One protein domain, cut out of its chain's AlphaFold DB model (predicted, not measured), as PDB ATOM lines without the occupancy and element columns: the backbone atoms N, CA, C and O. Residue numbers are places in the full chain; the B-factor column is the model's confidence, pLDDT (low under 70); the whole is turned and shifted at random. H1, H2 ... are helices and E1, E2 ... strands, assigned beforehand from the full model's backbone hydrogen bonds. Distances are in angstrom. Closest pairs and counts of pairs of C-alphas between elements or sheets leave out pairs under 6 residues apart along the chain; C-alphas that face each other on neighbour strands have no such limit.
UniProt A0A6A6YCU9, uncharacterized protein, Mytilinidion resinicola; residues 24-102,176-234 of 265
ATOM      1  N   MET A  24    -135.412   1.981 -14.969       80.44
ATOM      2  CA  MET A  24    -135.518   1.953 -16.427       80.44
ATOM      3  C   MET A  24    -134.172   2.261 -17.065       80.44
ATOM      4  O   MET A  24    -133.400   3.071 -16.556       80.44
ATOM      5  N   LEU A  25    -133.908   1.619 -18.204       83.06
ATOM      6  CA  LEU A  25    -132.746   1.927 -19.028       83.06
ATOM      7  C   LEU A  25    -132.818   3.392 -19.469       83.06
ATOM      8  O   LEU A  25    -133.779   3.794 -20.122       83.06
ATOM      9  N   ASN A  26    -131.795   4.162 -19.118       85.00
ATOM     10  CA  ASN A  26    -131.648   5.548 -19.535       85.00
ATOM     11  C   ASN A  26    -130.696   5.676 -20.727       85.00
ATOM     12  O   ASN A  26    -131.005   6.368 -21.694       85.00
ATOM     13  N   HIS A  27    -129.553   4.990 -20.679       86.81
ATOM     14  CA  HIS A  27    -128.573   5.024 -21.759       86.81
ATOM     15  C   HIS A  27    -127.875   3.675 -21.907       86.81
ATOM     16  O   HIS A  27    -127.507   3.050 -20.914       86.81
ATOM     17  N   ALA A  28    -127.680   3.241 -23.151       90.31
ATOM     18  CA  ALA A  28    -126.948   2.026 -23.474       90.31
ATOM     19  C   ALA A  28    -125.684   2.368 -24.256       90.31
ATOM     20  O   ALA A  28    -125.745   2.987 -25.324       90.31
ATOM     21  N   TYR A  29    -124.550   1.915 -23.739       90.06
ATOM     22  CA  TYR A  29    -123.293   1.938 -24.455       90.06
ATOM     23  C   TYR A  29    -123.131   0.624 -25.216       90.06
ATOM     24  O   TYR A  29    -123.179  -0.472 -24.658       90.06
ATOM     25  N   THR A  30    -122.941   0.757 -26.515       89.56
ATOM     26  CA  THR A  30    -122.827  -0.308 -27.508       89.56
ATOM     27  C   THR A  30    -121.485  -0.176 -28.227       89.56
ATOM     28  O   THR A  30    -120.946   0.930 -28.269       89.56
ATOM     29  N   PRO A  31    -120.956  -1.232 -28.866       89.38
ATOM     30  CA  PRO A  31    -119.705  -1.114 -29.619       89.38
ATOM     31  C   PRO A  31    -119.709   0.034 -30.648       89.38
ATOM     32  O   PRO A  31    -118.711   0.703 -30.839       89.38
ATOM     33  N   SER A  32    -120.847   0.360 -31.269       89.50
ATOM     34  CA  SER A  32    -120.891   1.417 -32.293       89.50
ATOM     35  C   SER A  32    -120.844   2.853 -31.753       89.50
ATOM     36  O   SER A  32    -120.536   3.771 -32.517       89.50
ATOM     37  N   ASN A  33    -121.168   3.081 -30.477       91.88
ATOM     38  CA  ASN A  33    -121.135   4.418 -29.870       91.88
ATOM     39  C   ASN A  33    -120.117   4.552 -28.738       91.88
ATOM     40  O   ASN A  33    -119.739   5.683 -28.446       91.88
ATOM     41  N   PHE A  34    -119.641   3.452 -28.145       94.81
ATOM     42  CA  PHE A  34    -118.858   3.468 -26.912       94.81
ATOM     43  C   PHE A  34    -117.711   4.472 -26.981       94.81
ATOM     44  O   PHE A  34    -117.733   5.460 -26.260       94.81
ATOM     45  N   PHE A  35    -116.763   4.324 -27.907       95.88
ATOM     46  CA  PHE A  35    -115.597   5.213 -27.949       95.88
ATOM     47  C   PHE A  35    -115.899   6.657 -28.372       95.88
ATOM     48  O   PHE A  35    -115.065   7.537 -28.170       95.88
ATOM     49  N   ASN A  36    -117.088   6.935 -28.912       95.44
ATOM     50  CA  ASN A  36    -117.529   8.303 -29.185       95.44
ATOM     51  C   ASN A  36    -118.098   8.997 -27.940       95.44
ATOM     52  O   ASN A  36    -118.169  10.225 -27.917       95.44
ATOM     53  N   GLU A  37    -118.465   8.245 -26.905       96.06
ATOM     54  CA  GLU A  37    -119.036   8.758 -25.654       96.06
ATOM     55  C   GLU A  37    -117.976   8.995 -24.563       96.06
ATOM     56  O   GLU A  37    -118.306   9.422 -23.455       96.06
ATOM     57  N   PHE A  38    -116.693   8.763 -24.865       96.75
ATOM     58  CA  PHE A  38    -115.566   8.982 -23.956       96.75
ATOM     59  C   PHE A  38    -114.546   9.954 -24.558       96.75
ATOM     60  O   PHE A  38    -114.412  10.085 -25.774       96.75
ATOM     61  N   ASN A  39    -113.826  10.652 -23.685       97.00
ATOM     62  CA  ASN A  39    -112.615  11.395 -24.011       97.00
ATOM     63  C   ASN A  39    -111.397  10.557 -23.619       97.00
ATOM     64  O   ASN A  39    -111.430   9.878 -22.594       97.00
ATOM     65  N   LEU A  40    -110.312  10.634 -24.393       96.88
ATOM     66  CA  LEU A  40    -109.046  10.014 -24.009       96.88
ATOM     67  C   LEU A  40    -108.141  11.021 -23.313       96.88
ATOM     68  O   LEU A  40    -107.793  12.064 -23.866       96.88
ATOM     69  N   PHE A  41    -107.736  10.667 -22.101       97.88
ATOM     70  CA  PHE A  41    -106.727  11.389 -21.352       97.88
ATOM     71  C   PHE A  41    -105.338  10.974 -21.839       97.88
ATOM     72  O   PHE A  41    -105.011   9.794 -21.829       97.88
ATOM     73  N   THR A  42    -104.501  11.938 -22.226       98.06
ATOM     74  CA  THR A  42    -103.119  11.696 -22.693       98.06
ATOM     75  C   THR A  42    -102.062  12.358 -21.807       98.06
ATOM     76  O   THR A  42    -100.867  12.329 -22.119       98.06
ATOM     77  N   GLY A  43    -102.497  12.998 -20.718       97.50
ATOM     78  CA  GLY A  43    -101.629  13.641 -19.736       97.50
ATOM     79  C   GLY A  43    -100.823  12.633 -18.922       97.50
ATOM     80  O   GLY A  43    -100.946  11.419 -19.097       97.50
ATOM     81  N   ASP A  44     -99.941  13.142 -18.066       97.50
ATOM     82  CA  ASP A  44     -99.212  12.285 -17.132       97.50
ATOM     83  C   ASP A  44    -100.181  11.682 -16.123       97.50
ATOM     84  O   ASP A  44    -101.133  12.343 -15.702       97.50
ATOM     85  N   ASP A  45     -99.955  10.421 -15.762       97.06
ATOM     86  CA  ASP A  45    -100.859   9.715 -14.867       97.06
ATOM     87  C   ASP A  45    -100.945  10.429 -13.507       97.06
ATOM     88  O   ASP A  45     -99.928  10.534 -12.810       97.06
ATOM     89  N   PRO A  46    -102.143  10.876 -13.080       95.12
ATOM     90  CA  PRO A  46    -102.325  11.537 -11.791       95.12
ATOM     91  C   PRO A  46    -101.876  10.683 -10.598       95.12
ATOM     92  O   PRO A  46    -101.539  11.226  -9.548       95.12
ATOM     93  N   THR A  47    -101.829   9.353 -10.755       92.75
ATOM     94  CA  THR A  47    -101.346   8.424  -9.716       92.75
ATOM     95  C   THR A  47     -99.844   8.122  -9.796       92.75
ATOM     96  O   THR A  47     -99.334   7.283  -9.050       92.75
ATOM     97  N   SER A  48     -99.112   8.850 -10.651       95.12
ATOM     98  CA  SER A  48     -97.665   8.713 -10.882       95.12
ATOM     99  C   SER A  48     -97.240   7.324 -11.375       95.12
ATOM    100  O   SER A  48     -96.159   6.842 -11.035       95.12
ATOM    101  N   GLY A  49     -98.099   6.650 -12.140       96.56
ATOM    102  CA  GLY A  49     -97.814   5.346 -12.719       96.56
ATOM    103  C   GLY A  49     -96.788   5.370 -13.853       96.56
ATOM    104  O   GLY A  49     -96.600   6.372 -14.539       96.56
ATOM    105  N   PHE A  50     -96.150   4.221 -14.085       98.25
ATOM    106  CA  PHE A  50     -95.286   3.962 -15.238       98.25
ATOM    107  C   PHE A  50     -96.136   3.602 -16.461       98.25
ATOM    108  O   PHE A  50     -96.110   2.484 -16.982       98.25
ATOM    109  N   VAL A  51     -96.922   4.571 -16.917       98.44
ATOM    110  CA  VAL A  51     -97.857   4.419 -18.031       98.44
ATOM    111  C   VAL A  51     -97.723   5.579 -19.015       98.44
ATOM    112  O   VAL A  51     -97.479   6.721 -18.636       98.44
ATOM    113  N   ASN A  52     -97.880   5.286 -20.304       98.38
ATOM    114  CA  ASN A  52     -97.972   6.295 -21.351       98.38
ATOM    115  C   ASN A  52     -99.368   6.251 -21.974       98.38
ATOM    116  O   ASN A  52     -99.623   5.428 -22.851       98.38
ATOM    117  N   TYR A  53    -100.270   7.123 -21.524       98.62
ATOM    118  CA  TYR A  53    -101.597   7.193 -22.120       98.62
ATOM    119  C   TYR A  53    -101.543   7.786 -23.529       98.62
ATOM    120  O   TYR A  53    -101.063   8.908 -23.722       98.62
ATOM    121  N   VAL A  54    -102.009   7.010 -24.510       98.50
ATOM    122  CA  VAL A  54    -102.000   7.380 -25.931       98.50
ATOM    123  C   VAL A  54    -103.344   7.955 -26.379       98.50
ATOM    124  O   VAL A  54    -104.367   7.763 -25.725       98.50
ATOM    125  N   ASP A  55    -103.333   8.678 -27.499       98.00
ATOM    126  CA  ASP A  55    -104.553   9.190 -28.123       98.00
ATOM    127  C   ASP A  55    -105.352   8.091 -28.849       98.00
ATOM    128  O   ASP A  55    -104.895   6.961 -29.029       98.00
ATOM    129  N   GLN A  56    -106.568   8.436 -29.272       96.06
ATOM    130  CA  GLN A  56    -107.528   7.482 -29.836       96.06
ATOM    131  C   GLN A  56    -107.056   6.877 -31.165       96.06
ATOM    132  O   GLN A  56    -107.100   5.651 -31.288       96.06
ATOM    133  N   PRO A  57    -106.557   7.659 -32.147       97.62
ATOM    134  CA  PRO A  57    -106.012   7.081 -33.372       97.62
ATOM    135  C   PRO A  57    -104.869   6.101 -33.107       97.62
ATOM    136  O   PRO A  57    -104.833   5.033 -33.714       97.62
ATOM    137  N   THR A  58    -103.964   6.437 -32.183       98.31
ATOM    138  CA  THR A  58    -102.857   5.556 -31.806       98.31
ATOM    139  C   THR A  58    -103.374   4.287 -31.140       98.31
ATOM    140  O   THR A  58    -102.957   3.199 -31.517       98.31
ATOM    141  N   ALA A  59    -104.318   4.399 -30.203       98.00
ATOM    142  CA  ALA A  59    -104.881   3.250 -29.504       98.00
ATOM    143  C   ALA A  59    -105.540   2.241 -30.458       98.00
ATOM    144  O   ALA A  59    -105.264   1.048 -30.356       98.00
ATOM    145  N   PHE A  60    -106.342   2.705 -31.423       97.19
ATOM    146  CA  PHE A  60    -106.920   1.823 -32.444       97.19
ATOM    147  C   PHE A  60    -105.853   1.218 -33.357       97.19
ATOM    148  O   PHE A  60    -105.876   0.021 -33.628       97.19
ATOM    149  N   ALA A  61    -104.895   2.024 -33.827       98.12
ATOM    150  CA  ALA A  61    -103.835   1.545 -34.715       98.12
ATOM    151  C   ALA A  61    -102.914   0.515 -34.041       98.12
ATOM    152  O   ALA A  61    -102.380  -0.367 -34.713       98.12
ATOM    153  N   SER A  62    -102.730   0.628 -32.726       97.50
ATOM    154  CA  SER A  62    -101.936  -0.291 -31.911       97.50
ATOM    155  C   SER A  62    -102.736  -1.473 -31.356       97.50
ATOM    156  O   SER A  62    -102.145  -2.335 -30.718       97.50
ATOM    157  N   GLY A  63    -104.052  -1.535 -31.592       97.12
ATOM    158  CA  GLY A  63    -104.913  -2.604 -31.075       97.12
ATOM    159  C   GLY A  63    -105.187  -2.522 -29.570       97.12
ATOM    160  O   GLY A  63    -105.597  -3.507 -28.972       97.12
ATOM    161  N   PHE A  64    -104.970  -1.365 -28.937       97.75
ATOM    162  CA  PHE A  64    -105.313  -1.140 -27.527       97.75
ATOM    163  C   PHE A  64    -106.796  -0.822 -27.339       97.75
ATOM    164  O   PHE A  64    -107.296  -0.870 -26.222       97.75
ATOM    165  N   MET A  65    -107.501  -0.475 -28.412       97.12
ATOM    166  CA  MET A  65    -108.947  -0.284 -28.429       97.12
ATOM    167  C   MET A  65    -109.521  -0.982 -29.654       97.12
ATOM    168  O   MET A  65    -108.996  -0.813 -30.757       97.12
ATOM    169  N   GLU A  66    -110.597  -1.741 -29.470       95.94
ATOM    170  CA  GLU A  66    -111.292  -2.409 -30.569       95.94
ATOM    171  C   GLU A  66    -112.794  -2.509 -30.287       95.94
ATOM    172  O   GLU A  66    -113.214  -2.965 -29.220       95.94
ATOM    173  N   ASP A  67    -113.597  -2.106 -31.272       92.69
ATOM    174  CA  ASP A  67    -115.030  -2.393 -31.310       92.69
ATOM    175  C   ASP A  67    -115.217  -3.826 -31.816       92.69
ATOM    176  O   ASP A  67    -115.247  -4.082 -33.025       92.69
ATOM    177  N   GLN A  68    -115.304  -4.781 -30.891       90.69
ATOM    178  CA  GLN A  68    -115.536  -6.176 -31.246       90.69
ATOM    179  C   GLN A  68    -117.017  -6.416 -31.559       90.69
ATOM    180  O   GLN A  68    -117.892  -5.573 -31.362       90.69
ATOM    181  N   THR A  69    -117.334  -7.612 -32.062       88.81
ATOM    182  CA  THR A  69    -118.706  -7.932 -32.498       88.81
ATOM    183  C   THR A  69    -119.725  -7.855 -31.356       88.81
ATOM    184  O   THR A  69    -120.847  -7.410 -31.578       88.81
ATOM    185  N   ASN A  70    -119.349  -8.292 -30.151       88.38
ATOM    186  CA  ASN A  70    -120.254  -8.392 -29.000       88.38
ATOM    187  C   ASN A  70    -119.712  -7.711 -27.738       88.38
ATOM    188  O   ASN A  70    -120.331  -7.819 -26.682       88.38
ATOM    189  N   SER A  71    -118.562  -7.052 -27.831       92.62
ATOM    190  CA  SER A  71    -117.899  -6.443 -26.688       92.62
ATOM    191  C   SER A  71    -117.016  -5.275 -27.115       92.62
ATOM    192  O   SER A  71    -116.785  -5.044 -28.303       92.62
ATOM    193  N   ILE A  72    -116.557  -4.513 -26.131       95.06
ATOM    194  CA  ILE A  72    -115.573  -3.450 -26.298       95.06
ATOM    195  C   ILE A  72    -114.271  -3.903 -25.647       95.06
ATOM    196  O   ILE A  72    -114.264  -4.241 -24.461       95.06
ATOM    197  N   TYR A  73    -113.178  -3.863 -26.403       96.44
ATOM    198  CA  TYR A  73    -111.848  -4.196 -25.907       96.44
ATOM    199  C   TYR A  73    -111.050  -2.938 -25.578       96.44
ATOM    200  O   TYR A  73    -110.980  -2.011 -26.386       96.44
ATOM    201  N   ILE A  74    -110.428  -2.923 -24.399       97.56
ATOM    202  CA  ILE A  74    -109.535  -1.859 -23.930       97.56
ATOM    203  C   ILE A  74    -108.309  -2.518 -23.295       97.56
ATOM    204  O   ILE A  74    -108.399  -3.081 -22.209       97.56
ATOM    205  N   GLY A  75    -107.165  -2.447 -23.958       97.44
ATOM    206  CA  GLY A  75    -105.928  -3.104 -23.554       97.44
ATOM    207  C   GLY A  75    -104.752  -2.151 -23.372       97.44
ATOM    208  O   GLY A  75    -104.880  -0.925 -23.311       97.44
ATOM    209  N   VAL A  76    -103.578  -2.763 -23.293       98.31
ATOM    210  CA  VAL A  76    -102.277  -2.114 -23.119       98.31
ATOM    211  C   VAL A  76    -101.282  -2.704 -24.110       98.31
ATOM    212  O   VAL A  76    -101.536  -3.748 -24.708       98.31
ATOM    213  N   ASP A  77    -100.112  -2.087 -24.246       98.44
ATOM    214  CA  ASP A  77     -99.017  -2.740 -24.959       98.44
ATOM    215  C   ASP A  77     -98.566  -3.994 -24.200       98.44
ATOM    216  O   ASP A  77     -98.065  -3.894 -23.078       98.44
ATOM    217  N   SER A  78     -98.698  -5.165 -24.820       97.62
ATOM    218  CA  SER A  78     -98.258  -6.452 -24.265       97.62
ATOM    219  C   SER A  78     -97.166  -7.137 -25.087       97.62
ATOM    220  O   SER A  78     -96.962  -8.344 -24.948       97.62
ATOM    221  N   ASP A  79     -96.471  -6.387 -25.945       97.62
ATOM    222  CA  ASP A  79     -95.526  -6.944 -26.921       97.62
ATOM    223  C   ASP A  79     -94.127  -6.334 -26.808       97.62
ATOM    224  O   ASP A  79     -93.125  -7.009 -27.056       97.62
ATOM    225  N   ASN A  80     -94.034  -5.071 -26.395       98.19
ATOM    226  CA  ASN A  80     -92.794  -4.311 -26.416       98.19
ATOM    227  C   ASN A  80     -92.147  -4.181 -25.032       98.19
ATOM    228  O   ASN A  80     -92.801  -4.157 -23.983       98.19
ATOM    229  N   VAL A  81     -90.820  -4.059 -25.049       98.19
ATOM    230  CA  VAL A  81     -89.986  -3.734 -23.887       98.19
ATOM    231  C   VAL A  81     -89.664  -2.245 -23.909       98.19
ATOM    232  O   VAL A  81     -89.356  -1.682 -24.961       98.19
ATOM    233  N   TYR A  82     -89.681  -1.616 -22.738       98.12
ATOM    234  CA  TYR A  82     -89.408  -0.192 -22.568       98.12
ATOM    235  C   TYR A  82     -88.224   0.028 -21.625       98.12
ATOM    236  O   TYR A  82     -87.951  -0.809 -20.764       98.12
ATOM    237  N   PRO A  83     -87.485   1.141 -21.755       97.94
ATOM    238  CA  PRO A  83     -86.485   1.491 -20.763       97.94
ATOM    239  C   PRO A  83     -87.172   1.984 -19.480       97.94
ATOM    240  O   PRO A  83     -88.203   2.651 -19.533       97.94
ATOM    241  N   VAL A  84     -86.579   1.699 -18.318       96.69
ATOM    242  CA  VAL A  84     -87.148   2.043 -16.995       96.69
ATOM    243  C   VAL A  84     -87.317   3.549 -16.748       96.69
ATOM    244  O   VAL A  84     -88.007   3.944 -15.818       96.69
ATOM    245  N   ASN A  85     -86.688   4.396 -17.564       96.19
ATOM    246  CA  ASN A  85     -86.821   5.854 -17.530       96.19
ATOM    247  C   ASN A  85     -87.758   6.406 -18.621       96.19
ATOM    248  O   ASN A  85     -87.796   7.620 -18.826       96.19
ATOM    249  N   ALA A  86     -88.467   5.543 -19.356       97.56
ATOM    250  CA  ALA A  86     -89.549   5.977 -20.230       97.56
ATOM    251  C   ALA A  86     -90.677   6.620 -19.414       97.56
ATOM    252  O   ALA A  86     -90.781   6.426 -18.205       97.56
ATOM    253  N   ARG A  87     -91.575   7.330 -20.104       97.19
ATOM    254  CA  ARG A  87     -92.836   7.789 -19.508       97.19
ATOM    255  C   ARG A  87     -93.645   6.618 -18.942       97.19
ATOM    256  O   ARG A  87     -94.198   6.716 -17.856       97.19
ATOM    257  N   GLY A  88     -93.662   5.502 -19.669       97.88
ATOM    258  CA  GLY A  88     -94.292   4.270 -19.231       97.88
ATOM    259  C   GLY A  88     -94.692   3.355 -20.376       97.88
ATOM    260  O   GLY A  88     -94.515   3.697 -21.550       97.88
ATOM    261  N   ARG A  89     -95.260   2.201 -20.024       98.50
ATOM    262  CA  ARG A  89     -95.854   1.268 -20.988       98.50
ATOM    263  C   ARG A  89     -97.130   1.881 -21.590       98.50
ATOM    264  O   ARG A  89     -97.927   2.433 -20.826       98.50
ATOM    265  N   PRO A  90     -97.341   1.831 -22.919       98.56
ATOM    266  CA  PRO A  90     -98.552   2.364 -23.528       98.56
ATOM    267  C   PRO A  90     -99.831   1.707 -23.006       98.56
ATOM    268  O   PRO A  90     -99.886   0.495 -22.805       98.56
ATOM    269  N   SER A  91    -100.845   2.536 -22.784       98.44
ATOM    270  CA  SER A  91    -102.179   2.168 -22.306       98.44
ATOM    271  C   SER A  91    -103.160   3.277 -22.696       98.44
ATOM    272  O   SER A  91    -102.775   4.271 -23.320       98.44
ATOM    273  N   VAL A  92    -104.417   3.157 -22.287       98.25
ATOM    274  CA  VAL A  92    -105.447   4.178 -22.475       98.25
ATOM    275  C   VAL A  92    -106.161   4.502 -21.165       98.25
ATOM    276  O   VAL A  92    -106.239   3.686 -20.243       98.25
ATOM    277  N   ARG A  93    -106.661   5.737 -21.083       98.00
ATOM    278  CA  ARG A  93    -107.545   6.221 -20.023       98.00
ATOM    279  C   ARG A  93    -108.709   6.946 -20.676       98.00
ATOM    280  O   ARG A  93    -108.521   7.998 -21.282       98.00
ATOM    281  N   LEU A  94    -109.884   6.348 -20.572       97.31
ATOM    282  CA  LEU A  94    -111.129   6.846 -21.127       97.31
ATOM    283  C   LEU A  94    -111.943   7.466 -20.002       97.31
ATOM    284  O   LEU A  94    -112.120   6.829 -18.971       97.31
ATOM    285  N   GLU A  95    -112.463   8.667 -20.217       95.56
ATOM    286  CA  GLU A  95    -113.319   9.382 -19.269       95.56
ATOM    287  C   GLU A  95    -114.639   9.722 -19.968       95.56
ATOM    288  O   GLU A  95    -114.631  10.367 -21.021       95.56
ATOM    289  N   SER A  96    -115.771   9.246 -19.443       94.44
ATOM    290  CA  SER A  96    -117.067   9.433 -20.102       94.44
ATOM    291  C   SER A  96    -117.394  10.912 -20.252       94.44
ATOM    292  O   SER A  96    -117.125  11.722 -19.369       94.44
ATOM    293  N   LYS A  97    -118.010  11.288 -21.369       94.31
ATOM    294  CA  LYS A  97    -118.498  12.658 -21.583       94.31
ATOM    295  C   LYS A  97    -119.692  12.971 -20.685       94.31
ATOM    296  O   LYS A  97    -119.819  14.093 -20.208       94.31
ATOM    297  N   ALA A  98    -120.549  11.974 -20.472       90.75
ATOM    298  CA  ALA A  98    -121.648  12.033 -19.521       90.75
ATOM    299  C   ALA A  98    -121.151  11.872 -18.080       90.75
ATOM    300  O   ALA A  98    -120.093  11.280 -17.844       90.75
ATOM    301  N   THR A  99    -121.942  12.376 -17.136       87.06
ATOM    302  CA  THR A  99    -121.661  12.336 -15.703       87.06
ATOM    303  C   THR A  99    -122.763  11.587 -14.929       87.06
ATOM    304  O   THR A  99    -123.918  11.546 -15.353       87.06
ATOM    305  N   TYR A 100    -122.399  10.955 -13.808       81.44
ATOM    306  CA  TYR A 100    -123.190   9.980 -13.042       81.44
ATOM    307  C   TYR A 100    -122.944  10.117 -11.540       81.44
ATOM    308  O   TYR A 100    -121.932  10.648 -11.120       81.44
ATOM    309  N   THR A 101    -123.819   9.619 -10.678       72.19
ATOM    310  CA  THR A 101    -123.713   9.900  -9.234       72.19
ATOM    311  C   THR A 101    -122.898   8.883  -8.415       72.19
ATOM    312  O   THR A 101    -122.768   9.085  -7.214       72.19
ATOM    313  N   HIS A 102    -122.339   7.807  -9.003       65.00
ATOM    314  CA  HIS A 102    -121.729   6.703  -8.228       65.00
ATOM    315  C   HIS A 102    -120.549   5.974  -8.926       65.00
ATOM    316  O   HIS A 102    -120.598   5.745 -10.133       65.00
ATOM    317  N   HIS A 176    -119.929  12.363 -11.472       81.31
ATOM    318  CA  HIS A 176    -118.707  11.606 -11.755       81.31
ATOM    319  C   HIS A 176    -118.658  11.201 -13.215       81.31
ATOM    320  O   HIS A 176    -119.680  10.881 -13.809       81.31
ATOM    321  N   GLN A 177    -117.466  11.113 -13.781       88.94
ATOM    322  CA  GLN A 177    -117.274  10.460 -15.070       88.94
ATOM    323  C   GLN A 177    -116.932   8.989 -14.840       88.94
ATOM    324  O   GLN A 177    -116.174   8.658 -13.931       88.94
ATOM    325  N   ILE A 178    -117.451   8.108 -15.690       89.75
ATOM    326  CA  ILE A 178    -116.990   6.725 -15.767       89.75
ATOM    327  C   ILE A 178    -115.575   6.760 -16.337       89.75
ATOM    328  O   ILE A 178    -115.363   7.279 -17.436       89.75
ATOM    329  N   VAL A 179    -114.617   6.197 -15.601       92.56
ATOM    330  CA  VAL A 179    -113.225   6.100 -16.038       92.56
ATOM    331  C   VAL A 179    -112.849   4.641 -16.263       92.56
ATOM    332  O   VAL A 179    -112.921   3.831 -15.345       92.56
ATOM    333  N   PHE A 180    -112.402   4.316 -17.475       93.94
ATOM    334  CA  PHE A 180    -111.704   3.061 -17.757       93.94
ATOM    335  C   PHE A 180    -110.234   3.370 -17.977       93.94
ATOM    336  O   PHE A 180    -109.881   4.075 -18.922       93.94
ATOM    337  N   ASN A 181    -109.359   2.845 -17.128       94.31
ATOM    338  CA  ASN A 181    -107.926   2.921 -17.356       94.31
ATOM    339  C   ASN A 181    -107.216   1.654 -16.890       94.31
ATOM    340  O   ASN A 181    -107.734   0.867 -16.099       94.31
ATOM    341  N   ILE A 182    -105.996   1.482 -17.388       94.44
ATOM    342  CA  ILE A 182    -105.015   0.558 -16.826       94.44
ATOM    343  C   ILE A 182    -103.734   1.368 -16.633       94.44
ATOM    344  O   ILE A 182    -103.092   1.762 -17.606       94.44
ATOM    345  N   THR A 183    -103.409   1.705 -15.385       95.94
ATOM    346  CA  THR A 183    -102.104   2.280 -15.016       95.94
ATOM    347  C   THR A 183    -101.187   1.188 -14.472       95.94
ATOM    348  O   THR A 183    -101.626   0.076 -14.179       95.94
ATOM    349  N   PHE A 184     -99.907   1.505 -14.305       97.00
ATOM    350  CA  PHE A 184     -98.914   0.580 -13.779       97.00
ATOM    351  C   PHE A 184     -98.122   1.211 -12.648       97.00
ATOM    352  O   PHE A 184     -97.714   2.364 -12.730       97.00
ATOM    353  N   CYS A 185     -97.811   0.423 -11.622       95.62
ATOM    354  CA  CYS A 185     -96.993   0.862 -10.498       95.62
ATOM    355  C   CYS A 185     -97.607   2.067  -9.771       95.62
ATOM    356  O   CYS A 185     -98.647   1.920  -9.132       95.62
ATOM    357  N   GLY A 186     -96.957   3.229  -9.810       92.38
ATOM    358  CA  GLY A 186     -97.462   4.446  -9.186       92.38
ATOM    359  C   GLY A 186     -97.695   4.325  -7.683       92.38
ATOM    360  O   GLY A 186     -97.163   3.436  -7.008       92.38
ATOM    361  N   ALA A 187     -98.502   5.248  -7.165       85.88
ATOM    362  CA  ALA A 187     -98.714   5.436  -5.735       85.88
ATOM    363  C   ALA A 187     -99.294   4.204  -5.021       85.88
ATOM    364  O   ALA A 187     -99.055   4.041  -3.824       85.88
ATOM    365  N   TYR A 188    -100.015   3.324  -5.728       83.12
ATOM    366  CA  TYR A 188    -100.591   2.122  -5.123       83.12
ATOM    367  C   TYR A 188     -99.936   0.824  -5.602       83.12
ATOM    368  O   TYR A 188     -99.416   0.055  -4.785       83.12
ATOM    369  N   GLY A 189     -99.889   0.587  -6.914       84.00
ATOM    370  CA  GLY A 189     -99.301  -0.624  -7.486       84.00
ATOM    371  C   GLY A 189     -97.825  -0.796  -7.118       84.00
ATOM    372  O   GLY A 189     -97.431  -1.878  -6.692       84.00
ATOM    373  N   GLY A 190     -97.032   0.278  -7.181       88.00
ATOM    374  CA  GLY A 190     -95.600   0.245  -6.870       88.00
ATOM    375  C   GLY A 190     -95.330   0.052  -5.379       88.00
ATOM    376  O   GLY A 190     -94.547  -0.810  -4.988       88.00
ATOM    377  N   ASN A 191     -96.047   0.790  -4.531       86.19
ATOM    378  CA  ASN A 191     -95.877   0.721  -3.076       86.19
ATOM    379  C   ASN A 191     -96.329  -0.614  -2.464       86.19
ATOM    380  O   ASN A 191     -95.870  -0.981  -1.385       86.19
ATOM    381  N   THR A 192     -97.212  -1.358  -3.137       87.62
ATOM    382  CA  THR A 192     -97.695  -2.669  -2.663       87.62
ATOM    383  C   THR A 192     -97.073  -3.858  -3.396       87.62
ATOM    384  O   THR A 192     -97.397  -5.001  -3.080       87.62
ATOM    385  N   PHE A 193     -96.169  -3.619  -4.349       91.62
ATOM    386  CA  PHE A 193     -95.622  -4.651  -5.229       91.62
ATOM    387  C   PHE A 193     -94.932  -5.788  -4.453       91.62
ATOM    388  O   PHE A 193     -95.277  -6.959  -4.624       91.62
ATOM    389  N   GLU A 194     -94.037  -5.438  -3.525       89.81
ATOM    390  CA  GLU A 194     -93.336  -6.399  -2.662       89.81
ATOM    391  C   GLU A 194     -94.297  -7.135  -1.724       89.81
ATOM    392  O   GLU A 194     -94.271  -8.361  -1.630       89.81
ATOM    393  N   ALA A 195     -95.191  -6.391  -1.065       87.31
ATOM    394  CA  ALA A 195     -96.158  -6.946  -0.118       87.31
ATOM    395  C   ALA A 195     -97.127  -7.944  -0.778       87.31
ATOM    396  O   ALA A 195     -97.584  -8.882  -0.128       87.31
ATOM    397  N   ASN A 196     -97.403  -7.769  -2.072       86.38
ATOM    398  CA  ASN A 196     -98.225  -8.678  -2.867       86.38
ATOM    399  C   ASN A 196     -97.434  -9.869  -3.441       86.38
ATOM    400  O   ASN A 196     -97.991 -10.645  -4.214       86.38
ATOM    401  N   GLY A 197     -96.154 -10.031  -3.081       88.56
ATOM    402  CA  GLY A 197     -95.318 -11.157  -3.505       88.56
ATOM    403  C   GLY A 197     -94.898 -11.104  -4.973       88.56
ATOM    404  O   GLY A 197     -94.612 -12.147  -5.562       88.56
ATOM    405  N   CYS A 198     -94.887  -9.914  -5.579       91.81
ATOM    406  CA  CYS A 198     -94.487  -9.757  -6.973       91.81
ATOM    407  C   CYS A 198     -92.956  -9.900  -7.137       91.81
ATOM    408  O   CYS A 198     -92.213  -9.729  -6.166       91.81
ATOM    409  N   PRO A 199     -92.449 -10.216  -8.346       91.94
ATOM    410  CA  PRO A 199     -91.019 -10.435  -8.572       91.94
ATOM    411  C   PRO A 199     -90.168  -9.187  -8.293       91.94
ATOM    412  O   PRO A 199     -90.181  -8.230  -9.059       91.94
ATOM    413  N   MET A 200     -89.388  -9.209  -7.213       94.50
ATOM    414  CA  MET A 200     -88.538  -8.083  -6.814       94.50
ATOM    415  C   MET A 200     -87.192  -8.110  -7.545       94.50
ATOM    416  O   MET A 200     -86.463  -9.098  -7.458       94.50
ATOM    417  N   SER A 201     -86.831  -7.013  -8.217       93.69
ATOM    418  CA  SER A 201     -85.483  -6.835  -8.777       93.69
ATOM    419  C   SER A 201     -84.507  -6.297  -7.726       93.69
ATOM    420  O   SER A 201     -83.322  -6.633  -7.756       93.69
ATOM    421  N   VAL A 202     -85.011  -5.513  -6.767       92.06
ATOM    422  CA  VAL A 202     -84.263  -4.966  -5.628       92.06
ATOM    423  C   VAL A 202     -85.113  -5.109  -4.358       92.06
ATOM    424  O   VAL A 202     -86.172  -4.487  -4.273       92.06
ATOM    425  N   PRO A 203     -84.692  -5.905  -3.354       92.50
ATOM    426  CA  PRO A 203     -85.430  -6.043  -2.096       92.50
ATOM    427  C   PRO A 203     -85.643  -4.694  -1.396       92.50
ATOM    428  O   PRO A 203     -84.705  -3.901  -1.300       92.50
ATOM    429  N   GLY A 204     -86.852  -4.441  -0.889       91.25
ATOM    430  CA  GLY A 204     -87.207  -3.174  -0.243       91.25
ATOM    431  C   GLY A 204     -87.498  -1.998  -1.187       91.25
ATOM    432  O   GLY A 204     -87.878  -0.934  -0.702       91.25
ATOM    433  N   ASP A 205     -87.350  -2.158  -2.508       94.38
ATOM    434  CA  ASP A 205     -87.725  -1.148  -3.510       94.38
ATOM    435  C   ASP A 205     -88.886  -1.653  -4.378       94.38
ATOM    436  O   ASP A 205     -88.705  -2.138  -5.502       94.38
ATOM    437  N   GLY A 206     -90.100  -1.574  -3.822       93.88
ATOM    438  CA  GLY A 206     -91.335  -1.999  -4.491       93.88
ATOM    439  C   GLY A 206     -91.610  -1.229  -5.781       93.88
ATOM    440  O   GLY A 206     -91.926  -1.835  -6.805       93.88
ATOM    441  N   LEU A 207     -91.436   0.096  -5.760       94.88
ATOM    442  CA  LEU A 207     -91.696   0.945  -6.919       94.88
ATOM    443  C   LEU A 207     -90.692   0.672  -8.042       94.88
ATOM    444  O   LEU A 207     -91.113   0.420  -9.171       94.88
ATOM    445  N   GLY A 208     -89.389   0.670  -7.749       96.38
ATOM    446  CA  GLY A 208     -88.358   0.385  -8.746       96.38
ATOM    447  C   GLY A 208     -88.464  -1.033  -9.307       96.38
ATOM    448  O   GLY A 208     -88.341  -1.226 -10.519       96.38
ATOM    449  N   SER A 209     -88.788  -2.017  -8.461       96.56
ATOM    450  CA  SER A 209     -89.036  -3.396  -8.904       96.56
ATOM    451  C   SER A 209     -90.273  -3.516  -9.789       96.56
ATOM    452  O   SER A 209     -90.221  -4.204 -10.808       96.56
ATOM    453  N   CYS A 210     -91.353  -2.803  -9.462       97.56
ATOM    454  CA  CYS A 210     -92.545  -2.753 -10.301       97.56
ATOM    455  C   CYS A 210     -92.237  -2.147 -11.674       97.56
ATOM    456  O   CYS A 210     -92.582  -2.738 -12.698       97.56
ATOM    457  N   VAL A 211     -91.548  -0.999 -11.708       97.88
ATOM    458  CA  VAL A 211     -91.168  -0.333 -12.963       97.88
ATOM    459  C   VAL A 211     -90.285  -1.249 -13.803       97.88
ATOM    460  O   VAL A 211     -90.544  -1.418 -14.990       97.88
ATOM    461  N   ALA A 212     -89.285  -1.893 -13.195       97.69
ATOM    462  CA  ALA A 212     -88.428  -2.850 -13.884       97.69
ATOM    463  C   ALA A 212     -89.232  -4.019 -14.477       97.69
ATOM    464  O   ALA A 212     -88.997  -4.399 -15.626       97.69
ATOM    465  N   TYR A 213     -90.203  -4.549 -13.727       97.50
ATOM    466  CA  TYR A 213     -91.051  -5.638 -14.192       97.50
ATOM    467  C   TYR A 213     -91.922  -5.211 -15.380       97.50
ATOM    468  O   TYR A 213     -91.848  -5.802 -16.455       97.50
ATOM    469  N   VAL A 214     -92.698  -4.135 -15.221       97.94
ATOM    470  CA  VAL A 214     -93.615  -3.641 -16.260       97.94
ATOM    471  C   VAL A 214     -92.857  -3.207 -17.510       97.94
ATOM    472  O   VAL A 214     -93.330  -3.440 -18.619       97.94
ATOM    473  N   ALA A 215     -91.671  -2.618 -17.367       98.12
ATOM    474  CA  ALA A 215     -90.836  -2.221 -18.493       98.12
ATOM    475  C   ALA A 215     -90.272  -3.431 -19.263       98.12
ATOM    476  O   ALA A 215     -90.235  -3.402 -20.494       98.12
ATOM    477  N   GLY A 216     -89.866  -4.489 -18.552       97.88
ATOM    478  CA  GLY A 216     -89.127  -5.633 -19.099       97.88
ATOM    479  C   GLY A 216     -89.951  -6.853 -19.522       97.88
ATOM    480  O   GLY A 216     -89.428  -7.668 -20.277       97.88
ATOM    481  N   HIS A 217     -91.199  -6.983 -19.061       97.06
ATOM    482  CA  HIS A 217     -91.999  -8.209 -19.203       97.06
ATOM    483  C   HIS A 217     -93.339  -7.972 -19.924       97.06
ATOM    484  O   HIS A 217     -94.395  -7.987 -19.282       97.06
ATOM    485  N   PRO A 218     -93.335  -7.741 -21.253       97.50
ATOM    486  CA  PRO A 218     -94.566  -7.588 -22.035       97.50
ATOM    487  C   PRO A 218     -95.514  -8.791 -21.912       97.50
ATOM    488  O   PRO A 218     -96.730  -8.625 -21.856       97.50
ATOM    489  N   GLU A 219     -94.976 -10.003 -21.760       96.00
ATOM    490  CA  GLU A 219     -95.758 -11.223 -21.564       96.00
ATOM    491  C   GLU A 219     -96.625 -11.201 -20.300       96.00
ATOM    492  O   GLU A 219     -97.671 -11.847 -20.276       96.00
ATOM    493  N   GLY A 220     -96.225 -10.438 -19.277       91.69
ATOM    494  CA  GLY A 220     -96.996 -10.253 -18.048       91.69
ATOM    495  C   GLY A 220     -98.216  -9.344 -18.215       91.69
ATOM    496  O   GLY A 220     -99.017  -9.246 -17.292       91.69
ATOM    497  N   MET A 221     -98.370  -8.692 -19.373       96.00
ATOM    498  CA  MET A 221     -99.424  -7.707 -19.642       96.00
ATOM    499  C   MET A 221    -100.511  -8.228 -20.589       96.00
ATOM    500  O   MET A 221    -101.468  -7.519 -20.868       96.00
ATOM    501  N   LYS A 222    -100.400  -9.471 -21.074       94.94
ATOM    502  CA  LYS A 222    -101.365 -10.053 -22.027       94.94
ATOM    503  C   LYS A 222    -102.782 -10.173 -21.474       94.94
ATOM    504  O   LYS A 222    -103.742 -10.061 -22.222       94.94
ATOM    505  N   GLU A 223    -102.896 -10.370 -20.165       93.69
ATOM    506  CA  GLU A 223    -104.180 -10.445 -19.461       93.69
ATOM    507  C   GLU A 223    -104.588  -9.097 -18.839       93.69
ATOM    508  O   GLU A 223    -105.558  -9.026 -18.089       93.69
ATOM    509  N   ALA A 224    -103.850  -8.017 -19.122       93.69
ATOM    510  CA  ALA A 224    -104.170  -6.672 -18.654       93.69
ATOM    511  C   ALA A 224    -105.051  -5.952 -19.686       93.69
ATOM    512  O   ALA A 224    -104.589  -5.088 -20.431       93.69
ATOM    513  N   TYR A 225    -106.328  -6.326 -19.733       95.81
ATOM    514  CA  TYR A 225    -107.330  -5.692 -20.589       95.81
ATOM    515  C   TYR A 225    -108.716  -5.697 -19.934       95.81
ATOM    516  O   TYR A 225    -109.013  -6.505 -19.054       95.81
ATOM    517  N   TRP A 226    -109.577  -4.797 -20.398       94.25
ATOM    518  CA  TRP A 226    -111.018  -4.855 -20.207       94.25
ATOM    519  C   TRP A 226    -111.664  -5.435 -21.462       94.25
ATOM    520  O   TRP A 226    -111.361  -5.005 -22.575       94.25
ATOM    521  N   ASP A 227    -112.578  -6.381 -21.266       92.94
ATOM    522  CA  ASP A 227    -113.483  -6.882 -22.300       92.94
ATOM    523  C   ASP A 227    -114.921  -6.691 -21.809       92.94
ATOM    524  O   ASP A 227    -115.393  -7.356 -20.879       92.94
ATOM    525  N   ILE A 228    -115.579  -5.667 -22.349       90.44
ATOM    526  CA  ILE A 228    -116.822  -5.114 -21.811       90.44
ATOM    527  C   ILE A 228    -117.981  -5.566 -22.693       90.44
ATOM    528  O   ILE A 228    -118.179  -5.050 -23.789       90.44
ATOM    529  N   ASN A 229    -118.793  -6.496 -22.188       86.00
ATOM    530  CA  ASN A 229    -119.987  -6.970 -22.899       86.00
ATOM    531  C   ASN A 229    -121.085  -5.901 -23.000       86.00
ATOM    532  O   ASN A 229    -121.783  -5.801 -24.004       86.00
ATOM    533  N   SER A 230    -121.289  -5.129 -21.931       83.00
ATOM    534  CA  SER A 230    -122.312  -4.085 -21.893       83.00
ATOM    535  C   SER A 230    -122.033  -3.085 -20.785       83.00
ATOM    536  O   SER A 230    -121.712  -3.487 -19.664       83.00
ATOM    537  N   LEU A 231    -122.278  -1.812 -21.068       88.44
ATOM    538  CA  LEU A 231    -122.381  -0.758 -20.069       88.44
ATOM    539  C   LEU A 231    -123.719  -0.050 -20.289       88.44
ATOM    540  O   LEU A 231    -124.019   0.388 -21.394       88.44
ATOM    541  N   ASN A 232    -124.539   0.025 -19.246       86.31
ATOM    542  CA  ASN A 232    -125.870   0.614 -19.314       86.31
ATOM    543  C   ASN A 232    -126.102   1.473 -18.075       86.31
ATOM    544  O   ASN A 232    -125.882   1.011 -16.955       86.31
ATOM    545  N   ASP A 233    -126.582   2.690 -18.286       83.56
ATOM    546  CA  ASP A 233    -127.065   3.571 -17.232       83.56
ATOM    547  C   ASP A 233    -128.572   3.375 -17.043       83.56
ATOM    548  O   ASP A 233    -129.342   3.352 -18.011       83.56
ATOM    549  N   GLY A 234    -128.993   3.239 -15.789       81.44
ATOM    550  CA  GLY A 234    -130.383   3.071 -15.395       81.44
ATOM    551  C   GLY A 234    -130.825   4.197 -14.470       81.44
ATOM    552  O   GLY A 234    -130.145   4.518 -13.501       81.44
TER     553      GLY A 234
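This is residues 24 to 102 and 176 to 234 of the 265 residues of an uncharacterized protein of Mytilinidion resinicola (UniProt A0A6A6YCU9). Two small three-stranded sheets, E2-E7-E8 and E4-E5-E9, stand loosely opposite each other with their strands along the length of an elongated body, and short H1 sits at the side between E2 and E4. The two-stranded pair E1-E10 makes one end; beyond the pair E3-E6, the helices H2, H3 and H4 and the loop of residues 191 to 205 make the other. The printed part has 138 residues, with four named helices and ten named strands in the order E1 E2 E3 H1 E4 E5 E6 E7 E8 H2 H3 H4 E9 E10; both three-stranded sheets and E1-E10 are antiparallel, E3-E6 parallel. The class is mixed, helices and strands, with under half of the residues in named elements. The whole is compact, radius of gyration of the C-alphas 16.1 A, and spans 52 by 32 by 25 A.

Look first at E2, residues 38 to 40, E7, 93 to 96, 10.0 A long, and E8, 179 to 181. Then read E4, 65 to 67, E5, 72 to 74, and E9, 226 to 228. H1 is residues 56 to 61, 8.5 A; E3 is 51 to 53 and E6 89 to 91. H2 is 186 to 190, H3 206 to 216, 15.2 A, and H4 218 to 221. Find C-alpha 24 at (-135.518, 1.953, -16.427), where E1, residues 24 to 29, begins, 14.6 A long; E10, residues 231 to 234, is 10.0 A long and ends at C-alpha 234 at (-130.383, 3.071, -15.395).

Begin at inner strand E7, the antiparallel neighbour of E2 and of E8: within hydrogen-bond range are N 39 and O 95 across E2 and E7, at 2.8 A, and N 94 and O 180 across E7 and E8, at 2.8 A. In the hairpin E4 and E5, N 73 and O 66 are 3.0 A apart; E5 and E9 have N 226 and O 74 at 2.8 A. E5 and E8 are only just apart, closest C-alphas 8.2 A. H1 only grazes the sheet E4 E5 E9, the closest C-alphas of H1 and E4 being those of Ala 59 and Met 65, 5.5 A. E6 runs on into E7 at 19 degrees and pairs with E3, N 52 and O 89 at 2.9 A. H2 and H3 touch, closest C-alphas Gly 190 and Leu 207, 4.0 A; H3 and H4 are close but not clearly touching, at 7.6 A between C-alphas 214 and 220. E9 runs on into E10 at 54 degrees, and there N 29 and O 231 are 2.8 A apart, E10 to E1. H1, H2 and H3 have every O i to N i+4 pair within hydrogen-bond range; H4 is too short for one.

The C-alphas of Met 24 and Val 202 are the two farthest apart, 52.8 A. Residues 103 to 175 are not printed; C-alphas 102 and 176 are 6.8 A apart across the cut. The links E5 to E6 and H2 to H3 are long. Mean pLDDT of the printed part is 93.4, with residue 102 alone under 70.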